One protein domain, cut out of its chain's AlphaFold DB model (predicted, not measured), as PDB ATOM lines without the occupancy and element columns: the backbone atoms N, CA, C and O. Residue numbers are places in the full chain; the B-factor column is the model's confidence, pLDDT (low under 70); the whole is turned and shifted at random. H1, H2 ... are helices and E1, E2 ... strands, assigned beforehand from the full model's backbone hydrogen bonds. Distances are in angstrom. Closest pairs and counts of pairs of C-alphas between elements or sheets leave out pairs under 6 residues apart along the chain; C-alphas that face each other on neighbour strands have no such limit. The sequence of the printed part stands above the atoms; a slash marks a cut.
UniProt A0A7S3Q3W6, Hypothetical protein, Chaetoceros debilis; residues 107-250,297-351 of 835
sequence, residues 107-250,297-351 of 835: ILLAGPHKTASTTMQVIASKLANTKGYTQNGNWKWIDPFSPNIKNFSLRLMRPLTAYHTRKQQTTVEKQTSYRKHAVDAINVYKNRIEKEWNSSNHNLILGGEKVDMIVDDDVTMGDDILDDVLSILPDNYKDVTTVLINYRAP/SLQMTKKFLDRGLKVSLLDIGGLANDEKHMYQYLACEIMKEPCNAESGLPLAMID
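Overview. This is residues 107 to 250 and 297 to 351 of the 835 residues of the protein "Hypothetical protein" of Chaetoceros debilis (UniProt A0A7S3Q3W6). A strongly twisted sheet of five parallel strands makes the core, with H1 and H9 over one face and H7 and the last part of H3 over the other. H2 and H3 form a long helical hairpin reaching away from the sheet, its tip at residues 168 to 173 sticking out; H4 and H5 pack on H2, and H10 lies at the opposite end of the longest axis. The printed part has 199 residues, with ten named helices and five named strands, in the order E1 H1 E2 H2 H3 E3 H4 H5 H6 E4 H7 E5 H8 H9 H10. The sheet order is E2 E3 E1 E4 E5, the class is mixed, and the whole is compact, with a radius of gyration of the C-alphas of 17.3 A and spans of 61 by 42 by 28 A.

Along the chain. E1, residues 107 to 110, begins at C-alpha 107 (-22.934, 16.460, -14.955). H1 is residues 117 to 129, 18.1 A long, E2 139 to 141, H2 151 to 166, 21.6 A, and H3 172 to 200, 41.6 A. E3 is residues 203 to 207, H4 209 to 215, H5 219 to 230, H6 237 to 240, and E4 241 to 247, 19.0 A. H7 is residues 297 to 306, E5 310 to 315, H8 316 to 321, H9 326 to 334, and H10 347 to 351, ending at C-alpha 351 (-36.956, 21.125, -35.864).

Arrangement. N 140 and O 203 of E2 and E3 are 2.8 A apart, N 107 and O 204 of E1 and E3 2.8 A, N 108 and O 242 of E1 and E4 2.9 A, and N 243 and O 310 of E4 and E5 2.8 A, each within hydrogen-bond range. In three layers, helices on both faces, H1 and H9 share one face and H3 and H7 the opposite one. E2, H2 H3, E3 is a strand-helix-strand unit, parallel neighbour strands joined through helices, with a right-handed crossover; E1, H1, E2 is a split one, E3 between its strands, also right-handed. H1 touches H9, the C-alphas of Ile 123 and Tyr 327 closest at 6.3 A. H2 touches H3 at Pro 159 and Ala 182, C-alphas 4.8 A apart. H4 touches H7, the C-alphas of Val 215 and Met 300 closest at 5.7 A. H6 and H8 only graze the sheet. Every O i to N i+4 pair is within range in H1, H5, H7, H8 and H10, but 9 of 12 in H2, 24 of 25 in H3, 4 of 5 in H9 and 0 of 3 in H4, which has 3 of 4 O i to N i+3 pairs.

Size, cuts and confidence. The C-alphas of Thr 171 and Glu 342 are the farthest apart, 61.0 A. Residues 251 to 296 are not printed, and C-alphas 250 and 297 are 12.8 A apart across the cut. The link from H9 to H10 is long. The mean pLDDT of the printed part is 83.1; 24 residues are under 70, among them 144 to 154.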
ATOM      1  N   ILE A 107     -22.995  17.870 -14.575       95.81
ATOM      2  CA  ILE A 107     -22.934  16.460 -14.955       95.81
ATOM      3  C   ILE A 107     -21.468  16.040 -14.965       95.81
ATOM      4  O   ILE A 107     -20.668  16.587 -15.726       95.81
ATOM      5  N   LEU A 108     -21.125  15.036 -14.159       94.62
ATOM      6  CA  LEU A 108     -19.832  14.362 -14.228       94.62
ATOM      7  C   LEU A 108     -20.009  13.014 -14.932       94.62
ATOM      8  O   LEU A 108     -20.533  12.065 -14.354       94.62
ATOM      9  N   LEU A 109     -19.562  12.919 -16.182       93.19
ATOM     10  CA  LEU A 109     -19.524  11.667 -16.928       93.19
ATOM     11  C   LEU A 109     -18.350  10.825 -16.430       93.19
ATOM     12  O   LEU A 109     -17.183  11.092 -16.742       93.19
ATOM     13  N   ALA A 110     -18.687   9.793 -15.675       90.50
ATOM     14  CA  ALA A 110     -17.774   8.786 -15.181       90.50
ATOM     15  C   ALA A 110     -18.148   7.430 -15.790       90.50
ATOM     16  O   ALA A 110     -19.222   7.227 -16.349       90.50
ATOM     17  N   GLY A 111     -17.239   6.473 -15.745       83.94
ATOM     18  CA  GLY A 111     -17.573   5.142 -16.219       83.94
ATOM     19  C   GLY A 111     -16.340   4.307 -16.484       83.94
ATOM     20  O   GLY A 111     -15.333   4.851 -16.943       83.94
ATOM     21  N   PRO A 112     -16.416   2.993 -16.237       82.12
ATOM     22  CA  PRO A 112     -15.332   2.087 -16.580       82.12
ATOM     23  C   PRO A 112     -15.006   2.136 -18.084       82.12
ATOM     24  O   PRO A 112     -15.858   2.508 -18.908       82.12
ATOM     25  N   HIS A 113     -13.782   1.772 -18.474       77.56
ATOM     26  CA  HIS A 113     -13.418   1.689 -19.895       77.56
ATOM     27  C   HIS A 113     -14.382   0.759 -20.641       77.56
ATOM     28  O   HIS A 113     -14.810  -0.256 -20.122       77.56
ATOM     29  N   LYS A 114     -14.718   1.076 -21.898       78.62
ATOM     30  CA  LYS A 114     -15.589   0.235 -22.757       78.62
ATOM     31  C   LYS A 114     -17.026   0.005 -22.274       78.62
ATOM     32  O   LYS A 114     -17.726  -0.864 -22.804       78.62
ATOM     33  N   THR A 115     -17.528   0.900 -21.436       70.62
ATOM     34  CA  THR A 115     -18.958   1.022 -21.108       70.62
ATOM     35  C   THR A 115     -19.716   2.005 -22.006       70.62
ATOM     36  O   THR A 115     -20.777   2.485 -21.634       70.62
ATOM     37  N   ALA A 116     -19.171   2.360 -23.177       77.69
ATOM     38  CA  ALA A 116     -19.647   3.469 -24.017       77.69
ATOM     39  C   ALA A 116     -19.500   4.873 -23.381       77.69
ATOM     40  O   ALA A 116     -20.072   5.841 -23.872       77.69
ATOM     41  N   SER A 117     -18.657   5.023 -22.354       78.75
ATOM     42  CA  SER A 117     -18.335   6.321 -21.742       78.75
ATOM     43  C   SER A 117     -17.784   7.341 -22.754       78.75
ATOM     44  O   SER A 117     -18.247   8.478 -22.788       78.75
ATOM     45  N   THR A 118     -16.883   6.935 -23.660       78.00
ATOM     46  CA  THR A 118     -16.404   7.794 -24.764       78.00
ATOM     47  C   THR A 118     -17.553   8.248 -25.664       78.00
ATOM     48  O   THR A 118     -17.606   9.405 -26.070       78.00
ATOM     49  N   THR A 119     -18.487   7.345 -25.964       81.94
ATOM     50  CA  THR A 119     -19.669   7.660 -26.766       81.94
ATOM     51  C   THR A 119     -20.526   8.717 -26.082       81.94
ATOM     52  O   THR A 119     -20.906   9.694 -26.718       81.94
ATOM     53  N   MET A 120     -20.770   8.575 -24.778       84.56
ATOM     54  CA  MET A 120     -21.530   9.561 -24.009       84.56
ATOM     55  C   MET A 120     -20.858  10.916 -23.971       84.56
ATOM     56  O   MET A 120     -21.535  11.917 -24.146       84.56
ATOM     57  N   GLN A 121     -19.537  10.961 -23.816       84.00
ATOM     58  CA  GLN A 121     -18.787  12.218 -23.853       84.00
ATOM     59  C   GLN A 121     -18.915  12.897 -25.220       84.00
ATOM     60  O   GLN A 121     -19.120  14.108 -25.294       84.00
ATOM     61  N   VAL A 122     -18.853  12.121 -26.308       81.75
ATOM     62  CA  VAL A 122     -19.048  12.644 -27.667       81.75
ATOM     63  C   VAL A 122     -20.458  13.199 -27.844       81.75
ATOM     64  O   VAL A 122     -20.607  14.308 -28.353       81.75
ATOM     65  N   ILE A 123     -21.479  12.458 -27.413       85.06
ATOM     66  CA  ILE A 123     -22.872  12.904 -27.486       85.06
ATOM     67  C   ILE A 123     -23.060  14.163 -26.632       85.06
ATOM     68  O   ILE A 123     -23.498  15.179 -27.156       85.06
ATOM     69  N   ALA A 124     -22.662  14.140 -25.360       88.56
ATOM     70  CA  ALA A 124     -22.802  15.256 -24.426       88.56
ATOM     71  C   ALA A 124     -22.137  16.535 -24.934       88.56
ATOM     72  O   ALA A 124     -22.723  17.611 -24.889       88.56
ATOM     73  N   SER A 125     -20.917  16.415 -25.455       85.69
ATOM     74  CA  SER A 125     -20.191  17.553 -26.008       85.69
ATOM     75  C   SER A 125     -20.852  18.098 -27.271       85.69
ATOM     76  O   SER A 125     -20.932  19.315 -27.432       85.69
ATOM     77  N   LYS A 126     -21.376  17.232 -28.151       84.62
ATOM     78  CA  LYS A 126     -22.168  17.677 -29.306       84.62
ATOM     79  C   LYS A 126     -23.427  18.411 -28.853       84.62
ATOM     80  O   LYS A 126     -23.674  19.510 -29.336       84.62
ATOM     81  N   LEU A 127     -24.175  17.856 -27.899       85.94
ATOM     82  CA  LEU A 127     -25.385  18.481 -27.356       85.94
ATOM     83  C   LEU A 127     -25.081  19.853 -26.729       85.94
ATOM     84  O   LEU A 127     -25.770  20.823 -27.024       85.94
ATOM     85  N   ALA A 128     -24.008  19.964 -25.940       87.75
ATOM     86  CA  ALA A 128     -23.603  21.216 -25.297       87.75
ATOM     87  C   ALA A 128     -23.053  22.276 -26.275       87.75
ATOM     88  O   ALA A 128     -23.116  23.469 -25.996       87.75
ATOM     89  N   ASN A 129     -22.486  21.871 -27.416       82.44
ATOM     90  CA  ASN A 129     -21.898  22.804 -28.385       82.44
ATOM     91  C   ASN A 129     -22.830  23.165 -29.553       82.44
ATOM     92  O   ASN A 129     -22.520  24.085 -30.313       82.44
ATOM     93  N   THR A 130     -23.960  22.473 -29.715       79.00
ATOM     94  CA  THR A 130     -24.910  22.750 -30.799       79.00
ATOM     95  C   THR A 130     -25.776  23.955 -30.428       79.00
ATOM     96  O   THR A 130     -26.607  23.887 -29.522       79.00
ATOM     97  N   LYS A 131     -25.576  25.084 -31.125       78.25
ATOM     98  CA  LYS A 131     -26.403  26.292 -30.956       78.25
ATOM     99  C   LYS A 131     -27.870  25.969 -31.255       78.25
ATOM    100  O   LYS A 131     -28.159  25.324 -32.253       78.25
ATOM    101  N   GLY A 132     -28.770  26.441 -30.394       73.56
ATOM    102  CA  GLY A 132     -30.219  26.236 -30.525       73.56
ATOM    103  C   GLY A 132     -30.738  24.912 -29.955       73.56
ATOM    104  O   GLY A 132     -31.947  24.749 -29.841       73.56
ATOM    105  N   TYR A 133     -29.851  23.997 -29.547       70.81
ATOM    106  CA  TYR A 133     -30.260  22.687 -29.039       70.81
ATOM    107  C   TYR A 133     -30.703  22.704 -27.574       70.81
ATOM    108  O   TYR A 133     -31.658  22.033 -27.199       70.81
ATOM    109  N   THR A 134     -29.999  23.470 -26.741       67.75
ATOM    110  CA  THR A 134     -30.283  23.579 -25.307       67.75
ATOM    111  C   THR A 134     -31.092  24.843 -25.057       67.75
ATOM    112  O   THR A 134     -30.554  25.894 -24.713       67.75
ATOM    113  N   GLN A 135     -32.398  24.772 -25.322       64.56
ATOM    114  CA  GLN A 135     -33.286  25.927 -25.150       64.56
ATOM    115  C   GLN A 135     -33.460  26.289 -23.668       64.56
ATOM    116  O   GLN A 135     -33.596  27.467 -23.342       64.56
ATOM    117  N   ASN A 136     -33.375  25.295 -22.774       65.19
ATOM    118  CA  ASN A 136     -33.652  25.476 -21.348       65.19
ATOM    119  C   ASN A 136     -32.398  25.382 -20.465       65.19
ATOM    120  O   ASN A 136     -32.344  26.017 -19.413       65.19
ATOM    121  N   GLY A 137     -31.389  24.605 -20.874       64.00
ATOM    122  CA  GLY A 137     -30.288  24.235 -19.988       64.00
ATOM    123  C   GLY A 137     -28.992  25.039 -20.107       64.00
ATOM    124  O   GLY A 137     -28.156  24.910 -19.224       64.00
ATOM    125  N   ASN A 138     -28.769  25.843 -21.154       86.62
ATOM    126  CA  ASN A 138     -27.513  26.594 -21.343       86.62
ATOM    127  C   ASN A 138     -26.254  25.760 -20.974       86.62
ATOM    128  O   ASN A 138     -25.470  26.121 -20.091       86.62
ATOM    129  N   TRP A 139     -26.125  24.566 -21.562       91.19
ATOM    130  CA  TRP A 139     -25.107  23.591 -21.163       91.19
ATOM    131  C   TRP A 139     -23.746  23.900 -21.779       91.19
ATOM    132  O   TRP A 139     -23.634  24.189 -22.969       91.19
ATOM    133  N   LYS A 140     -22.680  23.747 -20.990       91.06
ATOM    134  CA  LYS A 140     -21.303  23.934 -21.434       91.06
ATOM    135  C   LYS A 140     -20.441  22.723 -21.113       91.06
ATOM    136  O   LYS A 140     -20.262  22.351 -19.956       91.06
ATOM    137  N   TRP A 141     -19.837  22.148 -22.151       89.94
ATOM    138  CA  TRP A 141     -18.754  21.186 -21.983       89.94
ATOM    139  C   TRP A 141     -17.499  21.910 -21.486       89.94
ATOM    140  O   TRP A 141     -16.981  22.803 -22.166       89.94
ATOM    141  N   ILE A 142     -17.010  21.542 -20.303       88.31
ATOM    142  CA  ILE A 142     -15.821  22.154 -19.716       88.31
ATOM    143  C   ILE A 142     -14.568  21.450 -20.222       88.31
ATOM    144  O   ILE A 142     -14.173  20.387 -19.746       88.31
ATOM    145  N   ASP A 143     -13.903  22.118 -21.158       77.69
ATOM    146  CA  ASP A 143     -12.533  21.827 -21.553       77.69
ATOM    147  C   ASP A 143     -11.746  23.149 -21.627       77.69
ATOM    148  O   ASP A 143     -12.074  24.020 -22.441       77.69
ATOM    149  N   PRO A 144     -10.752  23.365 -20.748       59.12
ATOM    150  CA  PRO A 144      -9.986  24.604 -20.728       59.12
ATOM    151  C   PRO A 144      -9.058  24.784 -21.933       59.12
ATOM    152  O   PRO A 144      -8.516  25.875 -22.097       59.12
ATOM    153  N   PHE A 145      -8.854  23.761 -22.768       59.59
ATOM    154  CA  PHE A 145      -7.793  23.790 -23.770       59.59
ATOM    155  C   PHE A 145      -8.238  23.590 -25.219       59.59
ATOM    156  O   PHE A 145      -7.484  23.946 -26.123       59.59
ATOM    157  N   SER A 146      -9.409  23.007 -25.475       54.53
ATOM    158  CA  SER A 146      -9.957  22.868 -26.831       54.53
ATOM    159  C   SER A 146     -11.404  22.368 -26.780       54.53
ATOM    160  O   SER A 146     -11.727  21.588 -25.895       54.53
ATOM    161  N   PRO A 147     -12.271  22.688 -27.755       54.25
ATOM    162  CA  PRO A 147     -13.569  22.020 -27.893       54.25
ATOM    163  C   PRO A 147     -13.481  20.507 -28.212       54.25
ATOM    164  O   PRO A 147     -14.509  19.833 -28.252       54.25
ATOM    165  N   ASN A 148     -12.287  19.938 -28.442       55.19
ATOM    166  CA  ASN A 148     -12.117  18.509 -28.730       55.19
ATOM    167  C   ASN A 148     -12.236  17.607 -27.478       55.19
ATOM    168  O   ASN A 148     -11.349  17.576 -26.630       55.19
ATOM    169  N   ILE A 149     -13.271  16.754 -27.467       52.28
ATOM    170  CA  ILE A 149     -13.710  15.808 -26.407       52.28
ATOM    171  C   ILE A 149     -12.608  14.943 -25.758       52.28
ATOM    172  O   ILE A 149     -12.748  14.502 -24.619       52.28
ATOM    173  N   LYS A 150     -11.494  14.665 -26.445       53.44
ATOM    174  CA  LYS A 150     -10.469  13.705 -25.976       53.44
ATOM    175  C   LYS A 150      -9.573  14.225 -24.840       53.44
ATOM    176  O   LYS A 150      -8.755  13.469 -24.315       53.44
ATOM    177  N   ASN A 151      -9.699  15.492 -24.452       58.09
ATOM    178  CA  ASN A 151      -8.679  16.182 -23.664       58.09
ATOM    179  C   ASN A 151      -8.865  16.118 -22.141       58.09
ATOM    180  O   ASN A 151      -7.851  16.120 -21.442       58.09
ATOM    181  N   PHE A 152     -10.081  15.949 -21.605       58.16
ATOM    182  CA  PHE A 152     -10.289  15.798 -20.150       58.16
ATOM    183  C   PHE A 152      -9.458  14.645 -19.563       58.16
ATOM    184  O   PHE A 152      -8.688  14.813 -18.614       58.16
ATOM    185  N   SER A 153      -9.514  13.483 -20.219       59.28
ATOM    186  CA  SER A 153      -8.745  12.288 -19.842       59.28
ATOM    187  C   SER A 153      -7.229  12.489 -19.927       59.28
ATOM    188  O   SER A 153      -6.476  11.958 -19.112       59.28
ATOM    189  N   LEU A 154      -6.761  13.235 -20.930       59.28
ATOM    190  CA  LEU A 154      -5.333  13.416 -21.194       59.28
ATOM    191  C   LEU A 154      -4.702  14.532 -20.360       59.28
ATOM    192  O   LEU A 154      -3.497  14.477 -20.117       59.28
ATOM    193  N   ARG A 155      -5.484  15.537 -19.951       70.12
ATOM    194  CA  ARG A 155      -4.958  16.788 -19.389       70.12
ATOM    195  C   ARG A 155      -5.263  16.984 -17.907       70.12
ATOM    196  O   ARG A 155      -4.482  17.670 -17.266       70.12
ATOM    197  N   LEU A 156      -6.315  16.367 -17.362       76.62
ATOM    198  CA  LEU A 156      -6.548  16.323 -15.912       76.62
ATOM    199  C   LEU A 156      -6.175  14.956 -15.339       76.62
ATOM    200  O   LEU A 156      -5.243  14.848 -14.548       76.62
ATOM    201  N   MET A 157      -6.839  13.894 -15.804       79.75
ATOM    202  CA  MET A 157      -6.674  12.569 -15.196       79.75
ATOM    203  C   MET A 157      -5.247  12.033 -15.344       79.75
ATOM    204  O   MET A 157      -4.685  11.524 -14.386       79.75
ATOM    205  N   ARG A 158      -4.604  12.188 -16.510       78.06
ATOM    206  CA  ARG A 158      -3.250  11.649 -16.727       78.06
ATOM    207  C   ARG A 158      -2.178  12.275 -15.814       78.06
ATOM    208  O   ARG A 158      -1.396  11.495 -15.271       78.06
ATOM    209  N   PRO A 159      -2.092  13.609 -15.625       78.06
ATOM    210  CA  PRO A 159      -1.217  14.191 -14.604       78.06
ATOM    211  C   PRO A 159      -1.514  13.698 -13.184       78.06
ATOM    212  O   PRO A 159      -0.570  13.332 -12.486       78.06
ATOM    213  N   LEU A 160      -2.792  13.621 -12.791       78.38
ATOM    214  CA  LEU A 160      -3.205  13.134 -11.467       78.38
ATOM    215  C   LEU A 160      -2.763  11.688 -11.241       78.38
ATOM    216  O   LEU A 160      -2.046  11.388 -10.289       78.38
ATOM    217  N   THR A 161      -3.096  10.798 -12.174       78.31
ATOM    218  CA  THR A 161      -2.652   9.405 -12.145       78.31
ATOM    219  C   THR A 161      -1.132   9.313 -12.106       78.31
ATOM    220  O   THR A 161      -0.579   8.581 -11.293       78.31
ATOM    221  N   ALA A 162      -0.423  10.053 -12.965       78.56
ATOM    222  CA  ALA A 162       1.033   9.998 -13.010       78.56
ATOM    223  C   ALA A 162       1.669  10.445 -11.689       78.56
ATOM    224  O   ALA A 162       2.670   9.856 -11.283       78.56
ATOM    225  N   TYR A 163       1.100  11.453 -11.027       80.56
ATOM    226  CA  TYR A 163       1.536  11.898  -9.709       80.56
ATOM    227  C   TYR A 163       1.313  10.814  -8.651       80.56
ATOM    228  O   TYR A 163       2.279  10.395  -8.008       80.56
ATOM    229  N   HIS A 164       0.092  10.291  -8.537       80.12
ATOM    230  CA  HIS A 164      -0.259   9.332  -7.488       80.12
ATOM    231  C   HIS A 164       0.403   7.962  -7.673       80.12
ATOM    232  O   HIS A 164       0.993   7.443  -6.728       80.12
ATOM    233  N   THR A 165       0.474   7.430  -8.898       74.94
ATOM    234  CA  THR A 165       1.174   6.159  -9.168       74.94
ATOM    235  C   THR A 165       2.684   6.257  -8.909       74.94
ATOM    236  O   THR A 165       3.323   5.283  -8.514       74.94
ATOM    237  N   ARG A 166       3.308   7.423  -9.137       73.62
ATOM    238  CA  ARG A 166       4.779   7.582  -9.048       73.62
ATOM    239  C   ARG A 166       5.273   8.118  -7.712       73.62
ATOM    240  O   ARG A 166       6.482   8.038  -7.457       73.62
ATOM    241  N   LYS A 167       4.365   8.582  -6.848       68.06
ATOM    242  CA  LYS A 167       4.628   8.891  -5.434       68.06
ATOM    243  C   LYS A 167       5.280   7.709  -4.707       68.06
ATOM    244  O   LYS A 167       6.089   7.918  -3.816       68.06
ATOM    245  N   GLN A 168       5.024   6.479  -5.155       62.16
ATOM    246  CA  GLN A 168       5.596   5.271  -4.557       62.16
ATOM    247  C   GLN A 168       6.894   4.771  -5.227       62.16
ATOM    248  O   GLN A 168       7.587   3.940  -4.653       62.16
ATOM    249  N   GLN A 169       7.256   5.254  -6.427       57.38
ATOM    250  CA  GLN A 169       8.244   4.568  -7.290       57.38
ATOM    251  C   GLN A 169       9.409   5.429  -7.811       57.38
ATOM    252  O   GLN A 169      10.240   4.931  -8.573       57.38
ATOM    253  N   THR A 170       9.485   6.726  -7.493       69.44
ATOM    254  CA  THR A 170      10.444   7.639  -8.152       69.44
ATOM    255  C   THR A 170      11.266   8.496  -7.194       69.44
ATOM    256  O   THR A 170      10.937   8.633  -6.023       69.44
ATOM    257  N   THR A 171      12.366   9.063  -7.705       78.38
ATOM    258  CA  THR A 171      13.204  10.031  -6.984       78.38
ATOM    259  C   THR A 171      12.415  11.302  -6.647       78.38
ATOM    260  O   THR A 171      11.511  11.691  -7.390       78.38
ATOM    261  N   VAL A 172      12.798  11.986  -5.562       75.50
ATOM    262  CA  VAL A 172      12.141  13.211  -5.056       75.50
ATOM    263  C   VAL A 172      11.963  14.282  -6.147       75.50
ATOM    264  O   VAL A 172      10.906  14.902  -6.254       75.50
ATOM    265  N   GLU A 173      12.951  14.460  -7.024       73.31
ATOM    266  CA  GLU A 173      12.888  15.419  -8.139       73.31
ATOM    267  C   GLU A 173      11.778  15.089  -9.149       73.31
ATOM    268  O   GLU A 173      11.011  15.963  -9.561       73.31
ATOM    269  N   LYS A 174      11.638  13.812  -9.525       69.94
ATOM    270  CA  LYS A 174      10.593  13.370 -10.461       69.94
ATOM    271  C   LYS A 174       9.212  13.496  -9.834       69.94
ATOM    272  O   LYS A 174       8.294  13.962 -10.503       69.94
ATOM    273  N   GLN A 175       9.075  13.142  -8.556       71.19
ATOM    274  CA  GLN A 175       7.833  13.342  -7.807       71.19
ATOM    275  C   GLN A 175       7.423  14.817  -7.788       71.19
ATOM    276  O   GLN A 175       6.262  15.130  -8.043       71.19
ATOM    277  N   THR A 176       8.383  15.720  -7.571       75.88
ATOM    278  CA  THR A 176       8.150  17.172  -7.574       75.88
ATOM    279  C   THR A 176       7.645  17.659  -8.935       75.88
ATOM    280  O   THR A 176       6.681  18.422  -8.995       75.88
ATOM    281  N   SER A 177       8.224  17.170 -10.037       76.50
ATOM    282  CA  SER A 177       7.758  17.491 -11.394       76.50
ATOM    283  C   SER A 177       6.330  16.992 -11.660       76.50
ATOM    284  O   SER A 177       5.497  17.780 -12.108       76.50
ATOM    285  N   TYR A 178       6.003  15.734 -11.337       74.50
ATOM    286  CA  TYR A 178       4.636  15.225 -11.528       74.50
ATOM    287  C   TYR A 178       3.620  15.956 -10.653       74.50
ATOM    288  O   TYR A 178       2.542  16.293 -11.137       74.50
ATOM    289  N   ARG A 179       3.984  16.260  -9.399       80.38
ATOM    290  CA  ARG A 179       3.144  17.045  -8.491       80.38
ATOM    291  C   ARG A 179       2.825  18.409  -9.076       80.38
ATOM    292  O   ARG A 179       1.668  18.808  -9.080       80.38
ATOM    293  N   LYS A 180       3.839  19.104  -9.593       80.06
ATOM    294  CA  LYS A 180       3.656  20.406 -10.236       80.06
ATOM    295  C   LYS A 180       2.666  20.308 -11.399       80.06
ATOM    296  O   LYS A 180       1.715  21.071 -11.439       80.06
ATOM    297  N   HIS A 181       2.823  19.317 -12.276       75.25
ATOM    298  CA  HIS A 181       1.921  19.130 -13.419       75.25
ATOM    299  C   HIS A 181       0.481  18.794 -12.993       75.25
ATOM    300  O   HIS A 181      -0.462  19.253 -13.631       75.25
ATOM    301  N   ALA A 182       0.308  17.996 -11.936       77.94
ATOM    302  CA  ALA A 182      -0.997  17.686 -11.360       77.94
ATOM    303  C   ALA A 182      -1.673  18.943 -10.785       77.94
ATOM    304  O   ALA A 182      -2.811  19.237 -11.140       77.94
ATOM    305  N   VAL A 183      -0.952  19.724  -9.975       81.75
ATOM    306  CA  VAL A 183      -1.447  20.984  -9.393       81.75
ATOM    307  C   VAL A 183      -1.785  22.006 -10.481       81.75
ATOM    308  O   VAL A 183      -2.846  22.622 -10.431       81.75
ATOM    309  N   ASP A 184      -0.928  22.153 -11.492       78.62
ATOM    310  CA  ASP A 184      -1.176  23.050 -12.623       78.62
ATOM    311  C   ASP A 184      -2.450  22.636 -13.379       78.62
ATOM    312  O   ASP A 184      -3.284  23.483 -13.701       78.62
ATOM    313  N   ALA A 185      -2.652  21.333 -13.608       77.81
ATOM    314  CA  ALA A 185      -3.865  20.818 -14.237       77.81
ATOM    315  C   ALA A 185      -5.124  21.100 -13.397       77.81
ATOM    316  O   ALA A 185      -6.099  21.622 -13.938       77.81
ATOM    317  N   ILE A 186      -5.091  20.816 -12.088       83.00
ATOM    318  CA  ILE A 186      -6.188  21.118 -11.150       83.00
ATOM    319  C   ILE A 186      -6.546  22.605 -11.223       83.00
ATOM    320  O   ILE A 186      -7.705  22.946 -11.451       83.00
ATOM    321  N   ASN A 187      -5.556  23.493 -11.106       82.50
ATOM    322  CA  ASN A 187      -5.777  24.939 -11.099       82.50
ATOM    323  C   ASN A 187      -6.387  25.443 -12.411       82.50
ATOM    324  O   ASN A 187      -7.287  26.281 -12.393       82.50
ATOM    325  N   VAL A 188      -5.943  24.922 -13.559       83.62
ATOM    326  CA  VAL A 188      -6.515  25.311 -14.855       83.62
ATOM    327  C   VAL A 188      -7.984  24.893 -14.966       83.62
ATOM    328  O   VAL A 188      -8.811  25.691 -15.415       83.62
ATOM    329  N   TYR A 189      -8.330  23.677 -14.535       86.94
ATOM    330  CA  TYR A 189      -9.722  23.219 -14.535       86.94
ATOM    331  C   TYR A 189     -10.580  23.989 -13.536       86.94
ATOM    332  O   TYR A 189     -11.649  24.463 -13.915       86.94
ATOM    333  N   LYS A 190     -10.091  24.190 -12.309       90.12
ATOM    334  CA  LYS A 190     -10.778  24.962 -11.270       90.12
ATOM    335  C   LYS A 190     -11.099  26.379 -11.743       90.12
ATOM    336  O   LYS A 190     -12.263  26.762 -11.764       90.12
ATOM    337  N   ASN A 191     -10.105  27.106 -12.255       86.88
ATOM    338  CA  ASN A 191     -10.299  28.463 -12.773       86.88
ATOM    339  C   ASN A 191     -11.308  28.506 -13.933       86.88
ATOM    340  O   ASN A 191     -12.085  29.453 -14.063       86.88
ATOM    341  N   ARG A 192     -11.307  27.486 -14.804       88.25
ATOM    342  CA  ARG A 192     -12.259  27.389 -15.918       88.25
ATOM    343  C   ARG A 192     -13.680  27.134 -15.425       88.25
ATOM    344  O   ARG A 192     -14.595  27.791 -15.915       88.25
ATOM    345  N   ILE A 193     -13.852  26.214 -14.477       90.69
ATOM    346  CA  ILE A 193     -15.143  25.887 -13.861       90.69
ATOM    347  C   ILE A 193     -15.681  27.102 -13.122       90.69
ATOM    348  O   ILE A 193     -16.796  27.513 -13.407       90.69
ATOM    349  N   GLU A 194     -14.887  27.734 -12.258       90.69
ATOM    350  CA  GLU A 194     -15.287  28.939 -11.527       90.69
ATOM    351  C   GLU A 194     -15.694  30.066 -12.476       90.69
ATOM    352  O   GLU A 194     -16.726  30.707 -12.271       90.69
ATOM    353  N   LYS A 195     -14.933  30.281 -13.558       90.31
ATOM    354  CA  LYS A 195     -15.287  31.266 -14.584       90.31
ATOM    355  C   LYS A 195     -16.642  30.951 -15.210       90.31
ATOM    356  O   LYS A 195     -17.503  31.826 -15.237       90.31
ATOM    357  N   GLU A 196     -16.842  29.749 -15.740       90.69
ATOM    358  CA  GLU A 196     -18.080  29.390 -16.450       90.69
ATOM    359  C   GLU A 196     -19.287  29.308 -15.503       90.69
ATOM    360  O   GLU A 196     -20.372  29.780 -15.845       90.69
ATOM    361  N   TRP A 197     -19.075  28.813 -14.281       91.56
ATOM    362  CA  TRP A 197     -20.078  28.749 -13.224       91.56
ATOM    363  C   TRP A 197     -20.534  30.148 -12.810       91.56
ATOM    364  O   TRP A 197     -21.736  30.412 -12.794       91.56
ATOM    365  N   ASN A 198     -19.603  31.065 -12.515       89.12
ATOM    366  CA  ASN A 198     -19.927  32.384 -11.959       89.12
ATOM    367  C   ASN A 198     -20.342  33.422 -13.011       89.12
ATOM    368  O   ASN A 198     -21.151  34.291 -12.704       89.12
ATOM    369  N   SER A 199     -19.793  33.367 -14.228       81.62
ATOM    370  CA  SER A 199     -19.979  34.452 -15.210       81.62
ATOM    371  C   SER A 199     -21.173  34.281 -16.146       81.62
ATOM    372  O   SER A 199     -21.632  35.273 -16.703       81.62
ATOM    373  N   SER A 200     -21.649  33.052 -16.365       71.81
ATOM    374  CA  SER A 200     -22.423  32.752 -17.580       71.81
ATOM    375  C   SER A 200     -23.717  31.965 -17.358       71.81
ATOM    376  O   SER A 200     -24.377  31.604 -18.328       71.81
ATOM    377  N   ASN A 201     -24.096  31.700 -16.101       82.56
ATOM    378  CA  ASN A 201     -25.273  30.892 -15.750       82.56
ATOM    379  C   ASN A 201     -25.365  29.577 -16.561       82.56
ATOM    380  O   ASN A 201     -26.446  29.178 -16.991       82.56
ATOM    381  N   HIS A 202     -24.214  28.954 -16.843       89.81
ATOM    382  CA  HIS A 202     -24.143  27.699 -17.586       89.81
ATOM    383  C   HIS A 202     -24.394  26.514 -16.648       89.81
ATOM    384  O   HIS A 202     -23.871  26.484 -15.530       89.81
ATOM    385  N   ASN A 203     -25.109  25.501 -17.140       93.81
ATOM    386  CA  ASN A 203     -24.987  24.146 -16.609       93.81
ATOM    387  C   ASN A 203     -23.698  23.520 -17.154       93.81
ATOM    388  O   ASN A 203     -23.309  23.786 -18.292       93.81
ATOM    389  N   LEU A 204     -22.997  22.712 -16.363       94.38
ATOM    390  CA  LEU A 204     -21.655  22.241 -16.721       94.38
ATOM    391  C   LEU A 204     -21.634  20.742 -16.989       94.38
ATOM    392  O   LEU A 204     -22.238  19.969 -16.253       94.38
ATOM    393  N   ILE A 205     -20.882  20.321 -18.003       93.81
ATOM    394  CA  ILE A 205     -20.581  18.909 -18.254       93.81
ATOM    395  C   ILE A 205     -19.071  18.706 -18.190       93.81
ATOM    396  O   ILE A 205     -18.313  19.411 -18.857       93.81
ATOM    397  N   LEU A 206     -18.647  17.724 -17.402       92.19
ATOM    398  CA  LEU A 206     -17.263  17.287 -17.256       92.19
ATOM    399  C   LEU A 206     -17.194  15.778 -17.470       92.19
ATOM    400  O   LEU A 206     -18.155  15.068 -17.192       92.19
ATOM    401  N   GLY A 207     -16.051  15.260 -17.907       87.94
ATOM    402  CA  GLY A 207     -15.819  13.819 -17.877       87.94
ATOM    403  C   GLY A 207     -14.800  13.323 -18.884       87.94
ATOM    404  O   GLY A 207     -14.453  14.004 -19.846       87.94
ATOM    405  N   GLY A 208     -14.312  12.108 -18.649       82.62
ATOM    406  CA  GLY A 208     -13.282  11.473 -19.463       82.62
ATOM    407  C   GLY A 208     -13.225   9.960 -19.268       82.62
ATOM    408  O   GLY A 208     -13.589   9.440 -18.222       82.62
ATOM    409  N   GLU A 209     -12.753   9.238 -20.286       71.56
ATOM    410  CA  GLU A 209     -12.548   7.781 -20.257       71.56
ATOM    411  C   GLU A 209     -11.646   7.333 -19.090       71.56
ATOM    412  O   GLU A 209     -11.819   6.234 -18.586       71.56
ATOM    413  N   LYS A 210     -10.723   8.188 -18.622       80.44
ATOM    414  CA  LYS A 210      -9.780   7.877 -17.528       80.44
ATOM    415  C   LYS A 210     -10.322   8.116 -16.113       80.44
ATOM    416  O   LYS A 210      -9.567   8.001 -15.153       80.44
ATOM    417  N   VAL A 211     -11.599   8.468 -15.957       83.25
ATOM    418  CA  VAL A 211     -12.224   8.638 -14.627       83.25
ATOM    419  C   VAL A 211     -12.343   7.297 -13.886       83.25
ATOM    420  O   VAL A 211     -12.391   7.258 -12.661       83.25
ATOM    421  N   ASP A 212     -12.276   6.179 -14.604       81.88
ATOM    422  CA  ASP A 212     -12.244   4.836 -14.026       81.88
ATOM    423  C   ASP A 212     -11.025   4.544 -13.137       81.88
ATOM    424  O   ASP A 212     -11.051   3.610 -12.339       81.88
ATOM    425  N   MET A 213      -9.978   5.371 -13.203       81.94
ATOM    426  CA  MET A 213      -8.815   5.265 -12.317       81.94
ATOM    427  C   MET A 213      -9.136   5.593 -10.850       81.94
ATOM    428  O   MET A 213      -8.349   5.267  -9.973       81.94
ATOM    429  N   ILE A 214     -10.309   6.167 -10.562       84.50
ATOM    430  CA  ILE A 214     -10.825   6.359  -9.194       84.50
ATOM    431  C   ILE A 214     -11.065   5.015  -8.484       84.50
ATOM    432  O   ILE A 214     -11.069   4.923  -7.255       84.50
ATOM    433  N   VAL A 215     -11.245   3.946  -9.257       82.50
ATOM    434  CA  VAL A 215     -11.604   2.610  -8.775       82.50
ATOM    435  C   VAL A 215     -10.365   1.762  -8.447       82.50
ATOM    436  O   VAL A 215     -10.496   0.557  -8.248       82.50
ATOM    437  N   ASP A 216      -9.170   2.363  -8.383       76.69
ATOM    438  CA  ASP A 216      -7.903   1.655  -8.137       76.69
ATOM    439  C   ASP A 216      -7.881   0.875  -6.803       76.69
ATOM    440  O   ASP A 216      -8.587   1.223  -5.853       76.69
ATOM    441  N   ASP A 217      -7.094  -0.206  -6.779       62.84
ATOM    442  CA  ASP A 217      -6.976  -1.162  -5.665       62.84
ATOM    443  C   ASP A 217      -6.167  -0.591  -4.495       62.84
ATOM    444  O   ASP A 217      -6.397  -0.951  -3.338       62.84
ATOM    445  N   ASP A 218      -5.248   0.335  -4.775       69.06
ATOM    446  CA  ASP A 218      -4.675   1.170  -3.728       69.06
ATOM    447  C   ASP A 218      -5.742   2.180  -3.303       69.06
ATOM    448  O   ASP A 218      -5.933   3.227  -3.933       69.06
ATOM    449  N   VAL A 219      -6.465   1.817  -2.237       62.09
ATOM    450  CA  VAL A 219      -7.566   2.591  -1.647       62.09
ATOM    451  C   VAL A 219      -7.189   4.067  -1.522       62.09
ATOM    452  O   VAL A 219      -8.006   4.931  -1.830       62.09
ATOM    453  N   THR A 220      -5.932   4.358  -1.167       74.69
ATOM    454  CA  THR A 220      -5.451   5.733  -0.995       74.69
ATOM    455  C   THR A 220      -5.323   6.478  -2.320       74.69
ATOM    456  O   THR A 220      -5.773   7.612  -2.424       74.69
ATOM    457  N   MET A 221      -4.801   5.839  -3.370       79.94
ATOM    458  CA  MET A 221      -4.623   6.484  -4.673       79.94
ATOM    459  C   MET A 221      -5.960   6.800  -5.351       79.94
ATOM    460  O   MET A 221      -6.125   7.886  -5.904       79.94
ATOM    461  N   GLY A 222      -6.907   5.857  -5.346       84.00
ATOM    462  CA  GLY A 222      -8.208   6.074  -5.983       84.00
ATOM    463  C   GLY A 222      -9.007   7.193  -5.306       84.00
ATOM    464  O   GLY A 222      -9.658   7.984  -5.990       84.00
ATOM    465  N   ASP A 223      -8.924   7.272  -3.977       88.06
ATOM    466  CA  ASP A 223      -9.599   8.303  -3.186       88.06
ATOM    467  C   ASP A 223      -8.901   9.664  -3.300       88.06
ATOM    468  O   ASP A 223      -9.590  10.665  -3.476       88.06
ATOM    469  N   ASP A 224      -7.564   9.705  -3.319       87.00
ATOM    470  CA  ASP A 224      -6.799  10.935  -3.562       87.00
ATOM    471  C   ASP A 224      -7.126  11.526  -4.950       87.00
ATOM    472  O   ASP A 224      -7.351  12.729  -5.086       87.00
ATOM    473  N   ILE A 225      -7.207  10.685  -5.994       86.19
ATOM    474  CA  ILE A 225      -7.601  11.123  -7.345       86.19
ATOM    475  C   ILE A 225      -9.031  11.666  -7.346       86.19
ATOM    476  O   ILE A 225      -9.296  12.683  -7.989       86.19
ATOM    477  N   LEU A 226      -9.958  10.986  -6.667       90.50
ATOM    478  CA  LEU A 226     -11.335  11.457  -6.553       90.50
ATOM    479  C   LEU A 226     -11.381  12.814  -5.848       90.50
ATOM    480  O   LEU A 226     -12.062  13.712  -6.329       90.50
ATOM    481  N   ASP A 227     -10.624  12.995  -4.772       92.56
ATOM    482  CA  ASP A 227     -10.596  14.246  -4.016       92.56
ATOM    483  C   ASP A 227     -10.009  15.400  -4.816       92.56
ATOM    484  O   ASP A 227     -10.590  16.488  -4.830       92.56
ATOM    485  N   ASP A 228      -8.956  15.147  -5.590       89.75
ATOM    486  CA  ASP A 228      -8.430  16.119  -6.547       89.75
ATOM    487  C   ASP A 228      -9.488  16.494  -7.607       89.75
ATOM    488  O   ASP A 228      -9.658  17.675  -7.919       89.75
ATOM    489  N   VAL A 229     -10.259  15.526  -8.122       88.62
ATOM    490  CA  VAL A 229     -11.355  15.766  -9.086       88.62
ATOM    491  C   VAL A 229     -12.547  16.494  -8.455       88.62
ATOM    492  O   VAL A 229     -13.209  17.277  -9.130       88.62
ATOM    493  N   LEU A 230     -12.846  16.279  -7.177       93.38
ATOM    494  CA  LEU A 230     -13.915  17.011  -6.493       93.38
ATOM    495  C   LEU A 230     -13.465  18.419  -6.082       93.38
ATOM    496  O   LEU A 230     -14.289  19.327  -6.035       93.38
ATOM    497  N   SER A 231     -12.164  18.638  -5.863       93.31
ATOM    498  CA  SER A 231     -11.601  19.939  -5.465       93.31
ATOM    499  C   SER A 231     -11.707  21.040  -6.531       93.31
ATOM    500  O   SER A 231     -11.568  22.226  -6.211       93.31
ATOM    501  N   ILE A 232     -11.941  20.660  -7.794       91.12
ATOM    502  CA  ILE A 232     -12.156  21.600  -8.906       91.12
ATOM    503  C   ILE A 232     -13.622  22.042  -9.036       91.12
ATOM    504  O   ILE A 232     -13.908  22.950  -9.814       91.12
ATOM    505  N   LEU A 233     -14.549  21.398  -8.316       93.81
ATOM    506  CA  LEU A 233     -15.975  21.727  -8.318       93.81
ATOM    507  C   LEU A 233     -16.279  22.871  -7.320       93.81
ATOM    508  O   LEU A 233     -15.513  23.078  -6.381       93.81
ATOM    509  N   PRO A 234     -17.380  23.631  -7.497       92.19
ATOM    510  CA  PRO A 234     -17.754  24.724  -6.586       92.19
ATOM    511  C   PRO A 234     -18.174  24.214  -5.196       92.19
ATOM    512  O   PRO A 234     -18.661  23.099  -5.081       92.19
ATOM    513  N   ASP A 235     -18.089  25.034  -4.143       88.25
ATOM    514  CA  ASP A 235     -18.289  24.603  -2.739       88.25
ATOM    515  C   ASP A 235     -19.626  23.881  -2.443       88.25
ATOM    516  O   ASP A 235     -19.702  23.054  -1.534       88.25
ATOM    517  N   ASN A 236     -20.682  24.133  -3.226       89.38
ATOM    518  CA  ASN A 236     -21.995  23.487  -3.105       89.38
ATOM    519  C   ASN A 236     -22.214  22.323  -4.094       89.38
ATOM    520  O   ASN A 236     -23.356  21.957  -4.380       89.38
ATOM    521  N   TYR A 237     -21.138  21.741  -4.635       92.31
ATOM    522  CA  TYR A 237     -21.214  20.772  -5.731       92.31
ATOM    523  C   TYR A 237     -22.079  19.543  -5.423       92.31
ATOM    524  O   TYR A 237     -22.674  18.988  -6.342       92.31
ATOM    525  N   LYS A 238     -22.190  19.113  -4.162       93.06
ATOM    526  CA  LYS A 238     -22.886  17.867  -3.788       93.06
ATOM    527  C   LYS A 238     -24.367  17.847  -4.167       93.06
ATOM    528  O   LYS A 238     -24.879  16.796  -4.546       93.06
ATOM    529  N   ASP A 239     -25.037  18.994  -4.104       92.19
ATOM    530  CA  ASP A 239     -26.480  19.081  -4.359       92.19
ATOM    531  C   ASP A 239     -26.806  19.288  -5.841       92.19
ATOM    532  O   ASP A 239     -27.891  18.916  -6.304       92.19
ATOM    533  N   VAL A 240     -25.845  19.848  -6.580       92.62
ATOM    534  CA  VAL A 240     -25.978  20.239  -7.989       92.62
ATOM    535  C   VAL A 240     -25.281  19.282  -8.955       92.62
ATOM    536  O   VAL A 240     -25.511  19.378 -10.157       92.62
ATOM    537  N   THR A 241     -24.443  18.368  -8.459       95.31
ATOM    538  CA  THR A 241     -23.684  17.428  -9.293       95.31
ATOM    539  C   THR A 241     -24.364  16.070  -9.362       95.31
ATOM    540  O   THR A 241     -24.538  15.399  -8.343       95.31
ATOM    541  N   THR A 242     -24.662  15.641 -10.584       97.00
ATOM    542  CA  THR A 242     -25.066  14.274 -10.911       97.00
ATOM    543  C   THR A 242     -23.904  13.572 -11.599       97.00
ATOM    544  O   THR A 242     -23.441  13.986 -12.664       97.00
ATOM    545  N   VAL A 243     -23.424  12.489 -10.997       96.44
ATOM    546  CA  VAL A 243     -22.421  11.614 -11.597       96.44
ATOM    547  C   VAL A 243     -23.140  10.563 -12.420       96.44
ATOM    548  O   VAL A 243     -23.940   9.797 -11.892       96.44
ATOM    549  N   LEU A 244     -22.863  10.518 -13.713       96.00
ATOM    550  CA  LEU A 244     -23.456   9.549 -14.619       96.00
ATOM    551  C   LEU A 244     -22.452   8.429 -14.867       96.00
ATOM    552  O   LEU A 244     -21.362   8.705 -15.362       96.00
ATOM    553  N   ILE A 245     -22.812   7.198 -14.498       95.25
ATOM    554  CA  ILE A 245     -21.965   6.003 -14.584       95.25
ATOM    555  C   ILE A 245     -22.671   4.952 -15.425       95.25
ATOM    556  O   ILE A 245     -23.840   4.656 -15.211       95.25
ATOM    557  N   ASN A 246     -21.938   4.326 -16.337       94.06
ATOM    558  CA  ASN A 246     -22.488   3.263 -17.168       94.06
ATOM    559  C   ASN A 246     -22.261   1.890 -16.543       94.06
ATOM    560  O   ASN A 246     -21.121   1.479 -16.310       94.06
ATOM    561  N   TYR A 247     -23.352   1.158 -16.360       94.50
ATOM    562  CA  TYR A 247     -23.365  -0.265 -16.077       94.50
ATOM    563  C   TYR A 247     -23.576  -1.036 -17.381       94.50
ATOM    564  O   TYR A 247     -24.471  -0.738 -18.166       94.50
ATOM    565  N   ARG A 248     -22.727  -2.031 -17.639       91.25
ATOM    566  CA  ARG A 248     -22.844  -2.892 -18.820       91.25
ATOM    567  C   ARG A 248     -23.079  -4.326 -18.379       91.25
ATOM    568  O   ARG A 248     -22.171  -4.920 -17.799       91.25
ATOM    569  N   ALA A 249     -24.257  -4.852 -18.700       88.06
ATOM    570  CA  ALA A 249     -24.607  -6.262 -18.603       88.06
ATOM    571  C   ALA A 249     -24.806  -6.870 -20.009       88.06
ATOM    572  O   ALA A 249     -25.269  -6.156 -20.904       88.06
ATOM    573  N   PRO A 250     -24.466  -8.157 -20.225       90.44
ATOM    574  CA  PRO A 250     -23.749  -9.054 -19.307       90.44
ATOM    575  C   PRO A 250     -22.323  -8.574 -18.979       90.44
ATOM    576  O   PRO A 250     -21.689  -7.864 -19.769       90.44
ATOM    577  N   SER A 297     -18.038  -0.637 -12.307       93.81
ATOM    578  CA  SER A 297     -18.989   0.475 -12.209       93.81
ATOM    579  C   SER A 297     -19.638   0.603 -10.828       93.81
ATOM    580  O   SER A 297     -20.033   1.706 -10.450       93.81
ATOM    581  N   LEU A 298     -19.768  -0.490 -10.069       94.75
ATOM    582  CA  LEU A 298     -20.485  -0.483  -8.789       94.75
ATOM    583  C   LEU A 298     -19.607   0.029  -7.652       94.75
ATOM    584  O   LEU A 298     -20.063   0.878  -6.888       94.75
ATOM    585  N   GLN A 299     -18.327  -0.344  -7.594       92.94
ATOM    586  CA  GLN A 299     -17.405   0.303  -6.661       92.94
ATOM    587  C   GLN A 299     -17.267   1.797  -6.960       92.94
ATOM    588  O   GLN A 299     -17.224   2.604  -6.032       92.94
ATOM    589  N   MET A 300     -17.227   2.183  -8.241       92.94
ATOM    590  CA  MET A 300     -17.219   3.594  -8.636       92.94
ATOM    591  C   MET A 300     -18.455   4.324  -8.111       92.94
ATOM    592  O   MET A 300     -18.333   5.373  -7.483       92.94
ATOM    593  N   THR A 301     -19.632   3.729  -8.319       95.62
ATOM    594  CA  THR A 301     -20.913   4.229  -7.807       95.62
ATOM    595  C   THR A 301     -20.845   4.419  -6.299       95.62
ATOM    596  O   THR A 301     -21.095   5.520  -5.818       95.62
ATOM    597  N   LYS A 302     -20.405   3.392  -5.561       94.62
ATOM    598  CA  LYS A 302     -20.239   3.461  -4.110       94.62
ATOM    599  C   LYS A 302     -19.341   4.629  -3.693       94.62
ATOM    600  O   LYS A 302     -19.742   5.408  -2.841       94.62
ATOM    601  N   LYS A 303     -18.169   4.794  -4.319       93.94
ATOM    602  CA  LYS A 303     -17.227   5.876  -3.981       93.94
ATOM    603  C   LYS A 303     -17.850   7.264  -4.144       93.94
ATOM    604  O   LYS A 303     -17.655   8.122  -3.289       93.94
ATOM    605  N   PHE A 304     -18.619   7.496  -5.207       95.75
ATOM    606  CA  PHE A 304     -19.307   8.778  -5.392       95.75
ATOM    607  C   PHE A 304     -20.461   8.977  -4.395       95.75
ATOM    608  O   PHE A 304     -20.602  10.072  -3.845       95.75
ATOM    609  N   LEU A 305     -21.238   7.926  -4.109       95.94
ATOM    610  CA  LEU A 305     -22.294   7.960  -3.092       95.94
ATOM    611  C   LEU A 305     -21.725   8.244  -1.691       95.94
ATOM    612  O   LEU A 305     -22.244   9.115  -0.997       95.94
ATOM    613  N   ASP A 306     -20.604   7.615  -1.322       94.81
ATOM    614  CA  ASP A 306     -19.904   7.825  -0.045       94.81
ATOM    615  C   ASP A 306     -19.437   9.289   0.126       94.81
ATOM    616  O   ASP A 306     -19.344   9.794   1.246       94.81
ATOM    617  N   ARG A 307     -19.178  10.015  -0.974       95.38
ATOM    618  CA  ARG A 307     -18.869  11.463  -0.953       95.38
ATOM    619  C   ARG A 307     -20.110  12.360  -0.961       95.38
ATOM    620  O   ARG A 307     -19.995  13.590  -0.908       95.38
ATOM    621  N   GLY A 308     -21.296  11.760  -0.944       96.25
ATOM    622  CA  GLY A 308     -22.588  12.431  -0.870       96.25
ATOM    623  C   GLY A 308     -23.082  12.972  -2.208       96.25
ATOM    624  O   GLY A 308     -23.910  13.884  -2.199       96.25
ATOM    625  N   LEU A 309     -22.587  12.453  -3.333       96.75
ATOM    626  CA  LEU A 309     -23.015  12.872  -4.670       96.75
ATOM    627  C   LEU A 309     -24.249  12.107  -5.133       96.75
ATOM    628  O   LEU A 309     -24.471  10.964  -4.735       96.75
ATOM    629  N   LYS A 310     -25.039  12.740  -6.005       97.56
ATOM    630  CA  LYS A 310     -26.096  12.051  -6.748       97.56
ATOM    631  C   LYS A 310     -25.446  11.201  -7.826       97.56
ATOM    632  O   LYS A 310     -24.624  11.708  -8.587       97.56
ATOM    633  N   VAL A 311     -25.807   9.926  -7.895       97.25
ATOM    634  CA  VAL A 311     -25.304   9.015  -8.922       97.25
ATOM    635  C   VAL A 311     -26.466   8.495  -9.744       97.25
ATOM    636  O   VAL A 311     -27.437   7.965  -9.216       97.25
ATOM    637  N   SER A 312     -26.336   8.635 -11.052       97.38
ATOM    638  CA  SER A 312     -27.210   8.037 -12.037       97.38
ATOM    639  C   SER A 312     -26.474   6.864 -12.682       97.38
ATOM    640  O   SER A 312     -25.507   7.058 -13.422       97.38
ATOM    641  N   LEU A 313     -26.883   5.644 -12.347       96.94
ATOM    642  CA  LEU A 313     -26.321   4.415 -12.893       96.94
ATOM    643  C   LEU A 313     -27.157   3.984 -14.102       96.94
ATOM    644  O   LEU A 313     -28.284   3.524 -13.950       96.94
ATOM    645  N   LEU A 314     -26.611   4.150 -15.302       96.19
ATOM    646  CA  LEU A 314     -27.273   3.798 -16.553       96.19
ATOM    647  C   LEU A 314     -26.973   2.344 -16.920       96.19
ATOM    648  O   LEU A 314     -25.835   2.027 -17.275       96.19
ATOM    649  N   ASP A 315     -27.981   1.474 -16.890       94.62
ATOM    650  CA  ASP A 315     -27.872   0.129 -17.452       94.62
ATOM    651  C   ASP A 315     -27.964   0.197 -18.981       94.62
ATOM    652  O   ASP A 315     -29.020   0.401 -19.574       94.62
ATOM    653  N   ILE A 316     -26.819   0.031 -19.643       91.44
ATOM    654  CA  ILE A 316     -26.706   0.103 -21.103       91.44
ATOM    655  C   ILE A 316     -27.486  -1.022 -21.787       91.44
ATOM    656  O   ILE A 316     -27.987  -0.831 -22.896       91.44
ATOM    657  N   GLY A 317     -27.554  -2.198 -21.162       88.75
ATOM    658  CA  GLY A 317     -28.280  -3.323 -21.734       88.75
ATOM    659  C   GLY A 317     -29.788  -3.152 -21.566       88.75
ATOM    660  O   GLY A 317     -30.530  -3.407 -22.510       88.75
ATOM    661  N   GLY A 318     -30.231  -2.621 -20.425       91.75
ATOM    662  CA  GLY A 318     -31.624  -2.225 -20.226       91.75
ATOM    663  C   GLY A 318     -32.057  -1.064 -21.129       91.75
ATOM    664  O   GLY A 318     -33.118  -1.132 -21.736       91.75
ATOM    665  N   LEU A 319     -31.200  -0.060 -21.349       91.62
ATOM    666  CA  LEU A 319     -31.469   1.021 -22.308       91.62
ATOM    667  C   LEU A 319     -31.709   0.473 -23.725       91.62
ATOM    668  O   LEU A 319     -32.604   0.934 -24.430       91.62
ATOM    669  N   ALA A 320     -30.904  -0.511 -24.140       86.31
ATOM    670  CA  ALA A 320     -31.073  -1.178 -25.427       86.31
ATOM    671  C   ALA A 320     -32.352  -2.031 -25.478       86.31
ATOM    672  O   ALA A 320     -33.004  -2.070 -26.518       86.31
ATOM    673  N   ASN A 321     -32.706  -2.689 -24.370       88.38
ATOM    674  CA  ASN A 321     -33.948  -3.450 -24.233       88.38
ATOM    675  C   ASN A 321     -35.192  -2.556 -24.357       88.38
ATOM    676  O   ASN A 321     -36.182  -2.972 -24.946       88.38
ATOM    677  N   ASP A 322     -35.109  -1.319 -23.875       88.56
ATOM    678  CA  ASP A 322     -36.183  -0.324 -23.982       88.56
ATOM    679  C   ASP A 322     -36.269   0.321 -25.374       88.56
ATOM    680  O   ASP A 322     -37.016   1.278 -25.566       88.56
ATOM    681  N   GLU A 323     -35.460  -0.146 -26.332       88.44
ATOM    682  CA  GLU A 323     -35.313   0.421 -27.679       88.44
ATOM    683  C   GLU A 323     -34.966   1.922 -27.675       88.44
ATOM    684  O   GLU A 323     -35.177   2.642 -28.655       88.44
ATOM    685  N   LYS A 324     -34.382   2.405 -26.573       88.12
ATOM    686  CA  LYS A 324     -33.997   3.803 -26.390       88.12
ATOM    687  C   LYS A 324     -32.545   4.033 -26.773       88.12
ATOM    688  O   LYS A 324     -31.670   3.171 -26.687       88.12
ATOM    689  N   HIS A 325     -32.261   5.265 -27.175       87.56
ATOM    690  CA  HIS A 325     -30.906   5.689 -27.482       87.56
ATOM    691  C   HIS A 325     -30.274   6.473 -26.333       87.56
ATOM    692  O   HIS A 325     -30.901   7.278 -25.652       87.56
ATOM    693  N   MET A 326     -28.959   6.325 -26.206       87.75
ATOM    694  CA  MET A 326     -28.141   7.002 -25.195       87.75
ATOM    695  C   MET A 326     -28.252   8.529 -25.225       87.75
ATOM    696  O   MET A 326     -28.167   9.170 -24.181       87.75
ATOM    697  N   TYR A 327     -28.448   9.124 -26.404       87.62
ATOM    698  CA  TYR A 327     -28.639  10.569 -26.512       87.62
ATOM    699  C   TYR A 327     -30.014  11.018 -26.007       87.62
ATOM    700  O   TYR A 327     -30.101  12.119 -25.476       87.62
ATOM    701  N   GLN A 328     -31.060  10.188 -26.135       89.44
ATOM    702  CA  GLN A 328     -32.393  10.494 -25.600       89.44
ATOM    703  C   GLN A 328     -32.318  10.514 -24.078       89.44
ATOM    704  O   GLN A 328     -32.681  11.501 -23.454       89.44
ATOM    705  N   TYR A 329     -31.721   9.478 -23.490       92.75
ATOM    706  CA  TYR A 329     -31.479   9.429 -22.055       92.75
ATOM    707  C   TYR A 329     -30.688  10.652 -21.557       92.75
ATOM    708  O   TYR A 329     -31.106  11.359 -20.639       92.75
ATOM    709  N   LEU A 330     -29.560  10.954 -22.208       92.12
ATOM    710  CA  LEU A 330     -28.713  12.064 -21.792       92.12
ATOM    711  C   LEU A 330     -29.419  13.422 -21.931       92.12
ATOM    712  O   LEU A 330     -29.354  14.226 -21.010       92.12
ATOM    713  N   ALA A 331     -30.092  13.685 -23.051       91.25
ATOM    714  CA  ALA A 331     -30.752  14.965 -23.279       91.25
ATOM    715  C   ALA A 331     -32.018  15.123 -22.419       91.25
ATOM    716  O   ALA A 331     -32.165  16.117 -21.714       91.25
ATOM    717  N   CYS A 332     -32.911  14.135 -22.442       91.50
ATOM    718  CA  CYS A 332     -34.236  14.231 -21.834       91.50
ATOM    719  C   CYS A 332     -34.201  13.981 -20.324       91.50
ATOM    720  O   CYS A 332     -34.806  14.712 -19.542       91.50
ATOM    721  N   GLU A 333     -33.491  12.940 -19.888       92.62
ATOM    722  CA  GLU A 333     -33.568  12.477 -18.501       92.62
ATOM    723  C   GLU A 333     -32.485  13.105 -17.624       92.62
ATOM    724  O   GLU A 333     -32.764  13.444 -16.472       92.62
ATOM    725  N   ILE A 334     -31.283  13.317 -18.166       94.19
ATOM    726  CA  ILE A 334     -30.157  13.890 -17.417       94.19
ATOM    727  C   ILE A 334     -30.074  15.406 -17.590       94.19
ATOM    728  O   ILE A 334     -30.058  16.125 -16.597       94.19
ATOM    729  N   MET A 335     -30.043  15.898 -18.831       92.56
ATOM    730  CA  MET A 335     -29.936  17.332 -19.121       92.56
ATOM    731  C   MET A 335     -31.273  18.076 -18.987       92.56
ATOM    732  O   MET A 335     -31.284  19.306 -19.037       92.56
ATOM    733  N   LYS A 336     -32.380  17.337 -18.797       91.88
ATOM    734  CA  LYS A 336     -33.755  17.852 -18.672       91.88
ATOM    735  C   LYS A 336     -34.171  18.758 -19.837       91.88
ATOM    736  O   LYS A 336     -34.964  19.680 -19.661       91.88
ATOM    737  N   GLU A 337     -33.639  18.495 -21.028       88.69
ATOM    738  CA  GLU A 337     -34.086  19.170 -22.243       88.69
ATOM    739  C   GLU A 337     -35.489  18.676 -22.625       88.69
ATOM    740  O   GLU A 337     -35.819  17.505 -22.410       88.69
ATOM    741  N   PRO A 338     -36.338  19.549 -23.190       87.50
ATOM    742  CA  PRO A 338     -37.689  19.172 -23.564       87.50
ATOM    743  C   PRO A 338     -37.640  18.179 -24.727       87.50
ATOM    744  O   PRO A 338     -37.070  18.450 -25.788       87.50
ATOM    745  N   CYS A 339     -38.255  17.019 -24.523       87.19
ATOM    746  CA  CYS A 339     -38.298  15.946 -25.504       87.19
ATOM    747  C   CYS A 339     -39.727  15.625 -25.907       87.19
ATOM    748  O   CYS A 339     -40.655  15.698 -25.102       87.19
ATOM    749  N   ASN A 340     -39.896  15.260 -27.170       88.81
ATOM    750  CA  ASN A 340     -41.171  14.813 -27.694       88.81
ATOM    751  C   ASN A 340     -41.519  13.437 -27.107       88.81
ATOM    752  O   ASN A 340     -40.703  12.516 -27.153       88.81
ATOM    753  N   ALA A 341     -42.734  13.301 -26.571       80.81
ATOM    754  CA  ALA A 341     -43.175  12.086 -25.890       80.81
ATOM    755  C   ALA A 341     -43.253  10.854 -26.812       80.81
ATOM    756  O   ALA A 341     -43.046   9.741 -26.341       80.81
ATOM    757  N   GLU A 342     -43.521  11.042 -28.109       81.44
ATOM    758  CA  GLU A 342     -43.686   9.945 -29.071       81.44
ATOM    759  C   GLU A 342     -42.349   9.451 -29.634       81.44
ATOM    760  O   GLU A 342     -42.106   8.253 -29.732       81.44
ATOM    761  N   SER A 343     -41.461  10.374 -30.008       80.50
ATOM    762  CA  SER A 343     -40.177  10.047 -30.643       80.50
ATOM    763  C   SER A 343     -39.022   9.911 -29.651       80.50
ATOM    764  O   SER A 343     -37.950   9.424 -30.018       80.50
ATOM    765  N   GLY A 344     -39.187  10.404 -28.420       78.88
ATOM    766  CA  GLY A 344     -38.118  10.513 -27.425       78.88
ATOM    767  C   GLY A 344     -36.976  11.447 -27.845       78.88
ATOM    768  O   GLY A 344     -35.958  11.514 -27.159       78.88
ATOM    769  N   LEU A 345     -37.095  12.139 -28.983       81.19
ATOM    770  CA  LEU A 345     -36.094  13.083 -29.470       81.19
ATOM    771  C   LEU A 345     -36.262  14.430 -28.759       81.19
ATOM    772  O   LEU A 345     -37.398  14.868 -28.550       81.19
ATOM    773  N   PRO A 346     -35.164  15.135 -28.443       80.50
ATOM    774  CA  PRO A 346     -35.248  16.529 -28.024       80.50
ATOM    775  C   PRO A 346     -35.945  17.361 -29.096       80.50
ATOM    776  O   PRO A 346     -35.648  17.198 -30.281       80.50
ATOM    777  N   LEU A 347     -36.864  18.243 -28.693       80.00
ATOM    778  CA  LEU A 347     -37.692  19.026 -29.624       80.00
ATOM    779  C   LEU A 347     -36.832  19.805 -30.628       80.00
ATOM    780  O   LEU A 347     -37.087  19.757 -31.827       80.00
ATOM    781  N   ALA A 348     -35.720  20.380 -30.164       73.75
ATOM    782  CA  ALA A 348     -34.772  21.095 -31.016       73.75
ATOM    783  C   ALA A 348     -34.125  20.221 -32.113       73.75
ATOM    784  O   ALA A 348     -33.661  20.734 -33.128       73.75
ATOM    785  N   MET A 349     -34.072  18.898 -31.928       73.19
ATOM    786  CA  MET A 349     -33.538  17.958 -32.918       73.19
ATOM    787  C   MET A 349     -34.558  17.634 -34.015       73.19
ATOM    788  O   MET A 349     -34.173  17.342 -35.146       73.19
ATOM    789  N   ILE A 350     -35.849  17.695 -33.680       72.44
ATOM    790  CA  ILE A 350     -36.953  17.483 -34.620       72.44
ATOM    791  C   ILE A 350     -37.044  18.674 -35.576       72.44
ATOM    792  O   ILE A 350     -37.126  18.464 -36.786       72.44
ATOM    793  N   ASP A 351     -36.920  19.897 -35.059       62.94
ATOM    794  CA  ASP A 351     -36.956  21.125 -35.864       62.94
ATOM    795  C   ASP A 351     -35.831  21.147 -36.914       62.94
ATOM    796  O   ASP A 351     -36.093  21.327 -38.102       62.94
TER     797      ASP A 351